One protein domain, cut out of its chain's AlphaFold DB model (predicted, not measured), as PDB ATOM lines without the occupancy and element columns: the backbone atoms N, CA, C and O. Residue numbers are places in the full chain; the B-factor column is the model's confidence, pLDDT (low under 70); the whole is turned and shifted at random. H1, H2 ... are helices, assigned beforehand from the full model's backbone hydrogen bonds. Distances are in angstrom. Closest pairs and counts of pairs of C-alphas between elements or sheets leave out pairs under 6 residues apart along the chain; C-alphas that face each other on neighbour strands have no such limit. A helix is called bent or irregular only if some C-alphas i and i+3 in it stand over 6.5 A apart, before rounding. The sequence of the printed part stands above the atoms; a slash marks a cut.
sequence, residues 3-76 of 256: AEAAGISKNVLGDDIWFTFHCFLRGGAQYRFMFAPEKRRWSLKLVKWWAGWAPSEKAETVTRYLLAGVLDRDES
ATOM      1  N   ALA A   3     -46.322  -9.903  -7.282       55.00
ATOM      2  CA  ALA A   3     -47.478 -10.563  -7.897       55.00
ATOM      3  C   ALA A   3     -48.480 -11.149  -6.883       55.00
ATOM      4  O   ALA A   3     -49.683 -10.984  -7.037       55.00
ATOM      5  N   GLU A   4     -47.987 -11.747  -5.804       57.25
ATOM      6  CA  GLU A   4     -48.800 -12.304  -4.717       57.25
ATOM      7  C   GLU A   4     -49.568 -11.199  -3.972       57.25
ATOM      8  O   GLU A   4     -50.747 -11.353  -3.674       57.25
ATOM      9  N   ALA A   5     -48.932 -10.038  -3.767       59.84
ATOM     10  CA  ALA A   5     -49.581  -8.848  -3.210       59.84
ATOM     11  C   ALA A   5     -50.652  -8.254  -4.148       59.84
ATOM     12  O   ALA A   5     -51.577  -7.593  -3.687       59.84
ATOM     13  N   ALA A   6     -50.546  -8.511  -5.455       58.62
ATOM     14  CA  ALA A   6     -51.556  -8.166  -6.451       58.62
ATOM     15  C   ALA A   6     -52.649  -9.248  -6.604       58.62
ATOM     16  O   ALA A   6     -53.472  -9.153  -7.513       58.62
ATOM     17  N   GLY A   7     -52.662 -10.276  -5.743       60.62
ATOM     18  CA  GLY A   7     -53.629 -11.381  -5.792       60.62
ATOM     19  C   GLY A   7     -53.364 -12.400  -6.904       60.62
ATOM     20  O   GLY A   7     -54.200 -13.261  -7.166       60.62
ATOM     21  N   ILE A   8     -52.208 -12.322  -7.563       62.12
ATOM     22  CA  ILE A   8     -51.821 -13.225  -8.642       62.12
ATOM     23  C   ILE A   8     -51.014 -14.378  -8.036       62.12
ATOM     24  O   ILE A   8     -49.857 -14.212  -7.641       62.12
ATOM     25  N   SER A   9     -51.641 -15.554  -7.948       57.31
ATOM     26  CA  SER A   9     -50.989 -16.765  -7.446       57.31
ATOM     27  C   SER A   9     -49.910 -17.240  -8.418       57.31
ATOM     28  O   SER A   9     -50.158 -17.403  -9.614       57.31
ATOM     29  N   LYS A  10     -48.717 -17.519  -7.885       53.91
ATOM     30  CA  LYS A  10     -47.576 -18.053  -8.642       53.91
ATOM     31  C   LYS A  10     -47.925 -19.358  -9.377       53.91
ATOM     32  O   LYS A  10     -47.405 -19.618 -10.454       53.91
ATOM     33  N   ASN A  11     -48.872 -20.124  -8.839       57.47
ATOM     34  CA  ASN A  11     -49.299 -21.415  -9.379       57.47
ATOM     35  C   ASN A  11     -50.047 -21.291 -10.721       57.47
ATOM     36  O   ASN A  11     -50.192 -22.285 -11.420       57.47
ATOM     37  N   VAL A  12     -50.538 -20.094 -11.070       58.81
ATOM     38  CA  VAL A  12     -51.337 -19.846 -12.287       58.81
ATOM     39  C   VAL A  12     -50.461 -19.513 -13.498       58.81
ATOM     40  O   VAL A  12     -50.882 -19.711 -14.630       58.81
ATOM     41  N   LEU A  13     -49.244 -19.010 -13.280       59.19
ATOM     42  CA  LEU A  13     -48.382 -18.469 -14.341       59.19
ATOM     43  C   LEU A  13     -47.163 -19.345 -14.661       59.19
ATOM     44  O   LEU A  13     -46.387 -18.999 -15.544       59.19
ATOM     45  N   GLY A  14     -46.996 -20.473 -13.966       57.09
ATOM     46  CA  GLY A  14     -45.806 -21.313 -14.085       57.09
ATOM     47  C   GLY A  14     -44.573 -20.695 -13.414       57.09
ATOM     48  O   GLY A  14     -44.515 -19.499 -13.126       57.09
ATOM     49  N   ASP A  15     -43.564 -21.521 -13.132       62.38
ATOM     50  CA  ASP A  15     -42.348 -21.084 -12.428       62.38
ATOM     51  C   ASP A  15     -41.434 -20.161 -13.263       62.38
ATOM     52  O   ASP A  15     -40.550 -19.507 -12.702       62.38
ATOM     53  N   ASP A  16     -41.687 -20.055 -14.570       59.94
ATOM     54  CA  ASP A  16     -40.864 -19.304 -15.527       59.94
ATOM     55  C   ASP A  16     -41.318 -17.852 -15.747       59.94
ATOM     56  O   ASP A  16     -40.583 -17.050 -16.331       59.94
ATOM     57  N   ILE A  17     -42.510 -17.476 -15.270       62.59
ATOM     58  CA  ILE A  17     -43.054 -16.129 -15.464       62.59
ATOM     59  C   ILE A  17     -42.904 -15.309 -14.182       62.59
ATOM     60  O   ILE A  17     -43.576 -15.521 -13.173       62.59
ATOM     61  N   TRP A  18     -42.039 -14.299 -14.242       66.81
ATOM     62  CA  TRP A  18     -41.832 -13.334 -13.163       66.81
ATOM     63  C   TRP A  18     -42.317 -11.940 -13.560       66.81
ATOM     64  O   TRP A  18     -41.751 -11.274 -14.428       66.81
ATOM     65  N   PHE A  19     -43.336 -11.444 -12.857       71.12
ATOM     66  CA  PHE A  19     -43.719 -10.041 -12.955       71.12
ATOM     67  C   PHE A  19     -42.811  -9.167 -12.098       71.12
ATOM     68  O   PHE A  19     -42.592  -9.412 -10.909       71.12
ATOM     69  N   THR A  20     -42.319  -8.095 -12.703       75.19
ATOM     70  CA  THR A  20     -41.608  -7.035 -11.992       75.19
ATOM     71  C   THR A  20     -42.577  -5.915 -11.635       75.19
ATOM     72  O   THR A  20     -43.648  -5.791 -12.228       75.19
ATOM     73  N   PHE A  21     -42.187  -5.035 -10.712       75.69
ATOM     74  CA  PHE A  21     -42.918  -3.789 -10.455       75.69
ATOM     75  C   PHE A  21     -43.205  -3.002 -11.748       75.69
ATOM     76  O   PHE A  21     -44.294  -2.466 -11.933       75.69
ATOM     77  N   HIS A  22     -42.255  -3.019 -12.688       79.62
ATOM     78  CA  HIS A  22     -42.402  -2.398 -13.998       79.62
ATOM     79  C   HIS A  22     -43.556  -2.997 -14.819       79.62
ATOM     80  O   HIS A  22     -44.253  -2.257 -15.506       79.62
ATOM     81  N   CYS A  23     -43.817  -4.305 -14.705       81.56
ATOM     82  CA  CYS A  23     -44.957  -4.952 -15.362       81.56
ATOM     83  C   CYS A  23     -46.292  -4.400 -14.845       81.56
ATOM     84  O   CYS A  23     -47.184  -4.125 -15.641       81.56
ATOM     85  N   PHE A  24     -46.415  -4.182 -13.532       80.50
ATOM     86  CA  PHE A  24     -47.629  -3.628 -12.924       80.50
ATOM     87  C   PHE A  24     -47.822  -2.150 -13.249       80.50
ATOM     88  O   PHE A  24     -48.940  -1.734 -13.547       80.50
ATOM     89  N   LEU A  25     -46.740  -1.362 -13.257       83.62
ATOM     90  CA  LEU A  25     -46.798   0.019 -13.730       83.62
ATOM     91  C   LEU A  25     -47.240   0.073 -15.194       83.62
ATOM     92  O   LEU A  25     -48.190   0.771 -15.535       83.62
ATOM     93  N   ARG A  26     -46.618  -0.715 -16.069       86.62
ATOM     94  CA  ARG A  26     -46.982  -0.725 -17.487       86.62
ATOM     95  C   ARG A  26     -48.423  -1.185 -17.704       86.62
ATOM     96  O   ARG A  26     -49.193  -0.469 -18.339       86.62
ATOM     97  N   GLY A  27     -48.799  -2.334 -17.144       87.50
ATOM     98  CA  GLY A  27     -50.139  -2.901 -17.292       87.50
ATOM     99  C   GLY A  27     -51.222  -2.007 -16.687       87.50
ATOM    100  O   GLY A  27     -52.257  -1.785 -17.309       87.50
ATOM    101  N   GLY A  28     -50.964  -1.411 -15.520       89.50
ATOM    102  CA  GLY A  28     -51.871  -0.453 -14.888       89.50
ATOM    103  C   GLY A  28     -52.055   0.820 -15.716       89.50
ATOM    104  O   GLY A  28     -53.186   1.279 -15.889       89.50
ATOM    105  N   ALA A  29     -50.971   1.351 -16.284       91.25
ATOM    106  CA  ALA A  29     -51.013   2.505 -17.176       91.25
ATOM    107  C   ALA A  29     -51.786   2.202 -18.470       91.25
ATOM    108  O   ALA A  29     -52.654   2.985 -18.852       91.25
ATOM    109  N   GLN A  30     -51.534   1.052 -19.105       91.62
ATOM    110  CA  GLN A  30     -52.258   0.599 -20.300       91.62
ATOM    111  C   GLN A  30     -53.746   0.384 -20.012       91.62
ATOM    112  O   GLN A  30     -54.599   0.896 -20.738       91.62
ATOM    113  N   TYR A  31     -54.071  -0.301 -18.911       90.19
ATOM    114  CA  TYR A  31     -55.453  -0.511 -18.490       90.19
ATOM    115  C   TYR A  31     -56.167   0.817 -18.260       90.19
ATOM    116  O   TYR A  31     -57.220   1.063 -18.839       90.19
ATOM    117  N   ARG A  32     -55.580   1.719 -17.469       93.56
ATOM    118  CA  ARG A  32     -56.187   3.025 -17.197       93.56
ATOM    119  C   ARG A  32     -56.269   3.911 -18.430       93.56
ATOM    120  O   ARG A  32     -57.175   4.727 -18.485       93.56
ATOM    121  N   PHE A  33     -55.381   3.775 -19.405       91.75
ATOM    122  CA  PHE A  33     -55.438   4.585 -20.619       91.75
ATOM    123  C   PHE A  33     -56.468   4.057 -21.634       91.75
ATOM    124  O   PHE A  33     -57.228   4.848 -22.187       91.75
ATOM    125  N   MET A  34     -56.536   2.737 -21.849       90.06
ATOM    126  CA  MET A  34     -57.263   2.137 -22.983       90.06
ATOM    127  C   MET A  34     -58.421   1.226 -22.566       90.06
ATOM    128  O   MET A  34     -59.527   1.339 -23.094       90.06
ATOM    129  N   PHE A  35     -58.175   0.321 -21.620       86.31
ATOM    130  CA  PHE A  35     -59.075  -0.807 -21.357       86.31
ATOM    131  C   PHE A  35     -60.100  -0.541 -20.250       86.31
ATOM    132  O   PHE A  35     -61.142  -1.186 -20.203       86.31
ATOM    133  N   ALA A  36     -59.847   0.430 -19.373       91.50
ATOM    134  CA  ALA A  36     -60.801   0.831 -18.351       91.50
ATOM    135  C   ALA A  36     -62.094   1.362 -19.003       91.50
ATOM    136  O   ALA A  36     -62.030   1.974 -20.078       91.50
ATOM    137  N   PRO A  37     -63.259   1.208 -18.338       92.06
ATOM    138  CA  PRO A  37     -64.497   1.847 -18.771       92.06
ATOM    139  C   PRO A  37     -64.269   3.337 -19.008       92.06
ATOM    140  O   PRO A  37     -63.523   3.957 -18.255       92.06
ATOM    141  N   GLU A  38     -64.923   3.925 -20.006       88.62
ATOM    142  CA  GLU A  38     -64.623   5.279 -20.494       88.62
ATOM    143  C   GLU A  38     -64.523   6.330 -19.372       88.62
ATOM    144  O   GLU A  38     -63.551   7.075 -19.287       88.62
ATOM    145  N   LYS A  39     -65.454   6.295 -18.410       90.25
ATOM    146  CA  LYS A  39     -65.491   7.202 -17.242       90.25
ATOM    147  C   LYS A  39     -64.345   7.007 -16.238       90.25
ATOM    148  O   LYS A  39     -64.169   7.815 -15.333       90.25
ATOM    149  N   ARG A  40     -63.614   5.899 -16.341       89.31
ATOM    150  CA  ARG A  40     -62.489   5.500 -15.481       89.31
ATOM    151  C   ARG A  40     -61.150   5.559 -16.214       89.31
ATOM    152  O   ARG A  40     -60.134   5.226 -15.588       89.31
ATOM    153  N   ARG A  41     -61.151   5.959 -17.493       93.50
ATOM    154  CA  ARG A  41     -59.930   6.166 -18.260       93.50
ATOM    155  C   ARG A  41     -59.189   7.396 -17.759       93.50
ATOM    156  O   ARG A  41     -59.785   8.392 -17.352       93.50
ATOM    157  N   TRP A  42     -57.872   7.311 -17.757       94.19
ATOM    158  CA  TRP A  42     -56.992   8.403 -17.383       94.19
ATOM    159  C   TRP A  42     -56.532   9.148 -18.625       94.19
ATOM    160  O   TRP A  42     -56.219   8.550 -19.650       94.19
ATOM    161  N   SER A  43     -56.447  10.472 -18.513       92.56
ATOM    162  CA  SER A  43     -55.783  11.277 -19.533       92.56
ATOM    163  C   SER A  43     -54.293  10.943 -19.576       92.56
ATOM    164  O   SER A  43     -53.698  10.572 -18.561       92.56
ATOM    165  N   LEU A  44     -53.657  11.161 -20.728       90.31
ATOM    166  CA  LEU A  44     -52.220  10.925 -20.893       90.31
ATOM    167  C   LEU A  44     -51.386  11.671 -19.834       90.31
ATOM    168  O   LEU A  44     -50.396  11.151 -19.332       90.31
ATOM    169  N   LYS A  45     -51.826  12.870 -19.431       90.19
ATOM    170  CA  LYS A  45     -51.196  13.661 -18.365       90.19
ATOM    171  C   LYS A  45     -51.247  12.958 -17.004       90.19
ATOM    172  O   LYS A  45     -50.256  12.979 -16.279       90.19
ATOM    173  N   LEU A  46     -52.380  12.346 -16.662       92.25
ATOM    174  CA  LEU A  46     -52.544  11.627 -15.399       92.25
ATOM    175  C   LEU A  46     -51.756  10.312 -15.397       92.25
ATOM    176  O   LEU A  46     -51.113   9.993 -14.401       92.25
ATOM    177  N   VAL A  47     -51.729   9.606 -16.531       91.75
ATOM    178  CA  VAL A  47     -50.882   8.416 -16.706       91.75
ATOM    179  C   VAL A  47     -49.401   8.781 -16.557       91.75
ATOM    180  O   VAL A  47     -48.689   8.092 -15.835       91.75
ATOM    181  N   LYS A  48     -48.947   9.898 -17.150       90.81
ATOM    182  CA  LYS A  48     -47.576  10.413 -16.970       90.81
ATOM    183  C   LYS A  48     -47.218  10.671 -15.518       90.81
ATOM    184  O   LYS A  48     -46.156  10.242 -15.081       90.81
ATOM    185  N   TRP A  49     -48.099  11.340 -14.782       89.81
ATOM    186  CA  TRP A  49     -47.879  11.592 -13.363       89.81
ATOM    187  C   TRP A  49     -47.790  10.286 -12.562       89.81
ATOM    188  O   TRP A  49     -46.853  10.104 -11.793       89.81
ATOM    189  N   TRP A  50     -48.719   9.356 -12.788       88.62
ATOM    190  CA  TRP A  50     -48.774   8.099 -12.043       88.62
ATOM    191  C   TRP A  50     -47.596   7.164 -12.351       88.62
ATOM    192  O   TRP A  50     -47.056   6.535 -11.447       88.62
ATOM    193  N   ALA A  51     -47.162   7.101 -13.612       87.31
ATOM    194  CA  ALA A  51     -46.022   6.290 -14.039       87.31
ATOM    195  C   ALA A  51     -44.657   6.934 -13.722       87.31
ATOM    196  O   ALA A  51     -43.623   6.327 -13.992       87.31
ATOM    197  N   GLY A  52     -44.638   8.154 -13.169       87.19
ATOM    198  CA  GLY A  52     -43.405   8.872 -12.839       87.19
ATOM    199  C   GLY A  52     -42.637   9.392 -14.058       87.19
ATOM    200  O   GLY A  52     -41.425   9.582 -13.980       87.19
ATOM    201  N   TRP A  53     -43.308   9.621 -15.191       88.69
ATOM    202  CA  TRP A  53     -42.665  10.211 -16.366       88.69
ATOM    203  C   TRP A  53     -42.397  11.701 -16.174       88.69
ATOM    204  O   TRP A  53     -43.210  12.439 -15.611       88.69
ATOM    205  N   ALA A  54     -41.271  12.163 -16.721       87.56
ATOM    206  CA  ALA A  54     -40.920  13.572 -16.699       87.56
ATOM    207  C   ALA A  54     -42.003  14.418 -17.406       87.56
ATOM    208  O   ALA A  54     -42.548  14.016 -18.444       87.56
ATOM    209  N   PRO A  55     -42.312  15.630 -16.910       81.81
ATOM    210  CA  PRO A  55     -43.231  16.536 -17.595       81.81
ATOM    211  C   PRO A  55     -42.805  16.833 -19.039       81.81
ATOM    212  O   PRO A  55     -43.666  16.899 -19.916       81.81
ATOM    213  N   SER A  56     -41.493  16.908 -19.286       88.81
ATOM    214  CA  SER A  56     -40.869  17.108 -20.600       88.81
ATOM    215  C   SER A  56     -40.939  15.895 -21.531       88.81
ATOM    216  O   SER A  56     -40.672  16.046 -22.721       88.81
ATOM    217  N   GLU A  57     -41.313  14.713 -21.028       90.81
ATOM    218  CA  GLU A  57     -41.403  13.506 -21.849       90.81
ATOM    219  C   GLU A  57     -42.401  13.717 -22.992       90.81
ATOM    220  O   GLU A  57     -43.532  14.179 -22.773       90.81
ATOM    221  N   LYS A  58     -42.005  13.385 -24.220       90.81
ATOM    222  CA  LYS A  58     -42.863  13.630 -25.381       90.81
ATOM    223  C   LYS A  58     -44.099  12.739 -25.295       90.81
ATOM    224  O   LYS A  58     -44.009  11.551 -24.992       90.81
ATOM    225  N   ALA A  59     -45.266  13.312 -25.593       87.44
ATOM    226  CA  ALA A  59     -46.523  12.562 -25.631       87.44
ATOM    227  C   ALA A  59     -46.429  11.357 -26.581       87.44
ATOM    228  O   ALA A  59     -46.966  10.291 -26.288       87.44
ATOM    229  N   GLU A  60     -45.688  11.516 -27.675       89.31
ATOM    230  CA  GLU A  60     -45.399  10.462 -28.638       89.31
ATOM    231  C   GLU A  60     -44.643   9.281 -28.015       89.31
ATOM    232  O   GLU A  60     -45.078   8.144 -28.170       89.31
ATOM    233  N   THR A  61     -43.569   9.532 -27.252       89.94
ATOM    234  CA  THR A  61     -42.803   8.478 -26.563       89.94
ATOM    235  C   THR A  61     -43.697   7.681 -25.623       89.94
ATOM    236  O   THR A  61     -43.702   6.451 -25.641       89.94
ATOM    237  N   VAL A  62     -44.495   8.392 -24.825       90.19
ATOM    238  CA  VAL A  62     -45.414   7.779 -23.865       90.19
ATOM    239  C   VAL A  62     -46.456   6.923 -24.579       90.19
ATOM    240  O   VAL A  62     -46.705   5.786 -24.189       90.19
ATOM    241  N   THR A  63     -47.043   7.457 -25.647       89.94
ATOM    242  CA  THR A  63     -48.082   6.763 -26.409       89.94
ATOM    243  C   THR A  63     -47.510   5.530 -27.105       89.94
ATOM    244  O   THR A  63     -48.108   4.462 -27.008       89.94
ATOM    245  N   ARG A  64     -46.312   5.620 -27.700       88.38
ATOM    246  CA  ARG A  64     -45.603   4.459 -28.263       88.38
ATOM    247  C   ARG A  64     -45.342   3.391 -27.209       88.38
ATOM    248  O   ARG A  64     -45.633   2.229 -27.447       88.38
ATOM    249  N   TYR A  65     -44.865   3.761 -26.025       86.50
ATOM    250  CA  TYR A  65     -44.609   2.795 -24.955       86.50
ATOM    251  C   TYR A  65     -45.886   2.074 -24.472       86.50
ATOM    252  O   TYR A  65     -45.866   0.859 -24.220       86.50
ATOM    253  N   LEU A  66     -47.002   2.809 -24.376       89.38
ATOM    254  CA  LEU A  66     -48.314   2.261 -24.017       89.38
ATOM    255  C   LEU A  66     -48.877   1.349 -25.113       89.38
ATOM    256  O   LEU A  66     -49.437   0.304 -24.786       89.38
ATOM    257  N   LEU A  67     -48.694   1.704 -26.386       87.12
ATOM    258  CA  LEU A  67     -49.239   0.962 -27.523       87.12
ATOM    259  C   LEU A  67     -48.342  -0.176 -28.020       87.12
ATOM    260  O   LEU A  67     -48.869  -1.096 -28.625       87.12
ATOM    261  N   ALA A  68     -47.035  -0.173 -27.748       80.31
ATOM    262  CA  ALA A  68     -46.084  -1.108 -28.365       80.31
ATOM    263  C   ALA A  68     -46.495  -2.590 -28.254       80.31
ATOM    264  O   ALA A  68     -46.502  -3.298 -29.244       80.31
ATOM    265  N   GLY A  69     -46.928  -3.054 -27.075       68.69
ATOM    266  CA  GLY A  69     -47.354  -4.455 -26.906       68.69
ATOM    267  C   GLY A  69     -48.766  -4.782 -27.422       68.69
ATOM    268  O   GLY A  69     -49.174  -5.943 -27.380       68.69
ATOM    269  N   VAL A  70     -49.535  -3.766 -27.822       68.94
ATOM    270  CA  VAL A  70     -50.828  -3.916 -28.507       68.94
ATOM    271  C   VAL A  70     -50.587  -3.939 -30.012       68.94
ATOM    272  O   VAL A  70     -51.083  -4.836 -30.674       68.94
ATOM    273  N   LEU A  71     -49.748  -3.031 -30.520       68.00
ATOM    274  CA  LEU A  71     -49.366  -2.964 -31.929       68.00
ATOM    275  C   LEU A  71     -48.732  -4.273 -32.408       68.00
ATOM    276  O   LEU A  71     -49.236  -4.832 -33.367       68.00
ATOM    277  N   ASP A  72     -47.749  -4.833 -31.695       67.38
ATOM    278  CA  ASP A  72     -47.103  -6.093 -32.113       67.38
ATOM    279  C   ASP A  72     -48.091  -7.282 -32.212       67.38
ATOM    280  O   ASP A  72     -47.957  -8.171 -33.056       67.38
ATOM    281  N   ARG A  73     -49.106  -7.315 -31.341       64.56
ATOM    282  CA  ARG A  73     -50.118  -8.386 -31.309       64.56
ATOM    283  C   ARG A  73     -51.212  -8.169 -32.350       64.56
ATOM    284  O   ARG A  73     -51.648  -9.113 -32.994       64.56
ATOM    285  N   ASP A  74     -51.671  -6.935 -32.492       62.94
ATOM    286  CA  ASP A  74     -52.753  -6.603 -33.407       62.94
ATOM    287  C   ASP A  74     -52.242  -6.561 -34.851       62.94
ATOM    288  O   ASP A  74     -52.971  -6.943 -35.750       62.94
ATOM    289  N   GLU A  75     -50.987  -6.182 -35.103       64.88
ATOM    290  CA  GLU A  75     -50.376  -6.225 -36.438       64.88
ATOM    291  C   GLU A  75     -50.254  -7.661 -36.960       64.88
ATOM    292  O   GLU A  75     -50.571  -7.924 -38.117       64.88
ATOM    293  N   SER A  76     -49.900  -8.619 -36.099       62.09
ATOM    294  CA  SER A  76     -49.833 -10.038 -36.479       62.09
ATOM    295  C   SER A  76     -51.206 -10.678 -36.721       62.09
ATOM    296  O   SER A  76     -51.303 -11.632 -37.490       62.09
TER     297      SER A  76
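This is residues 3 to 76 of the 256 residues of an uncharacterized protein of Phytophthora parasitica P1976 (UniProt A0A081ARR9). A helical hairpin of H2 and H3 makes a small body together with H4a, the first arm of a bent last helix, while the short helix H1 lies far off at one end of the longest axis. Two stretches stick out, residues 11 to 17, of which 11 to 13 belong to H1, and residues 71 to 76 of H4, whose second arm H4b turns away from the body. The printed part has 74 residues with four named helices in the order H1, H2, H3, H4 and no named strand; the class is all helix. It is only just loose, close to compact, with a radius of gyration of the C-alphas of 14.0 A and spans of 39 by 31 by 25 A.

Start at H1, residues 10 to 13, which touches no helix and is apart from H2, residues 21 to 35. Look next at H3, residues 44 to 50: it touches H2, with residues 29 to 33 of H2 alone, and the closest C-alphas, of Ala 29 and Val 47, are 5.9 A apart. H2 and H3 are a helical hairpin at a shallow tilt of 30 degrees, opposite ways. Go on to H4, residues 59 to 76, assigned as one helix by its hydrogen bonds but bent: C-alphas 66 and 69 are 7.4 A apart. Its arms, H4a with residues 59 to 66 and H4b with residues 69 to 76, are only just about perpendicular, at 72 degrees. H4a only just touches H2, with 3 pairs of C-alphas within 8 A and with residues 26 to 30 of H2 alone; the closest C-alphas are those of Gln 30 and Leu 66, at 5.7 A. H3 and H4a are close but not clearly touching, with the closest C-alphas, of Leu 44 and Ala 59, 7.6 A apart. H4b is apart from H1, H2 and H3. In H2, H3 and H4a every O i to N i+4 pair is within hydrogen-bond range, in H4b 2 of 4 are, and H1 is too short for such a pair.

Find C-alpha 10 at (-47.576, -18.053, -8.642), where H1 begins; it ends at residue 13. H2 runs 19.7 A from C-alpha 21 at (-42.918, -3.789, -10.455) to C-alpha 35; it is neither bent nor irregular, but only just: C-alphas 32 and 35 are 6.4 A apart. H3 covers 9.9 A from Leu 44 to Trp 50. H4a covers 10.6 A, and H4b covers 11.4 A to C-alpha 76 at (-49.833, -10.038, -36.479).

The two C-alphas farthest apart, those of Asn 11 and Ser 56, are 41.0 A from each other. The printed part has no cut, and the links H1 to H2, H2 to H3 and H3 to H4 are short. The mean pLDDT of the printed part is 79.3; look for values under 70 at residues 3 to 18 and 69 to 76 of this model.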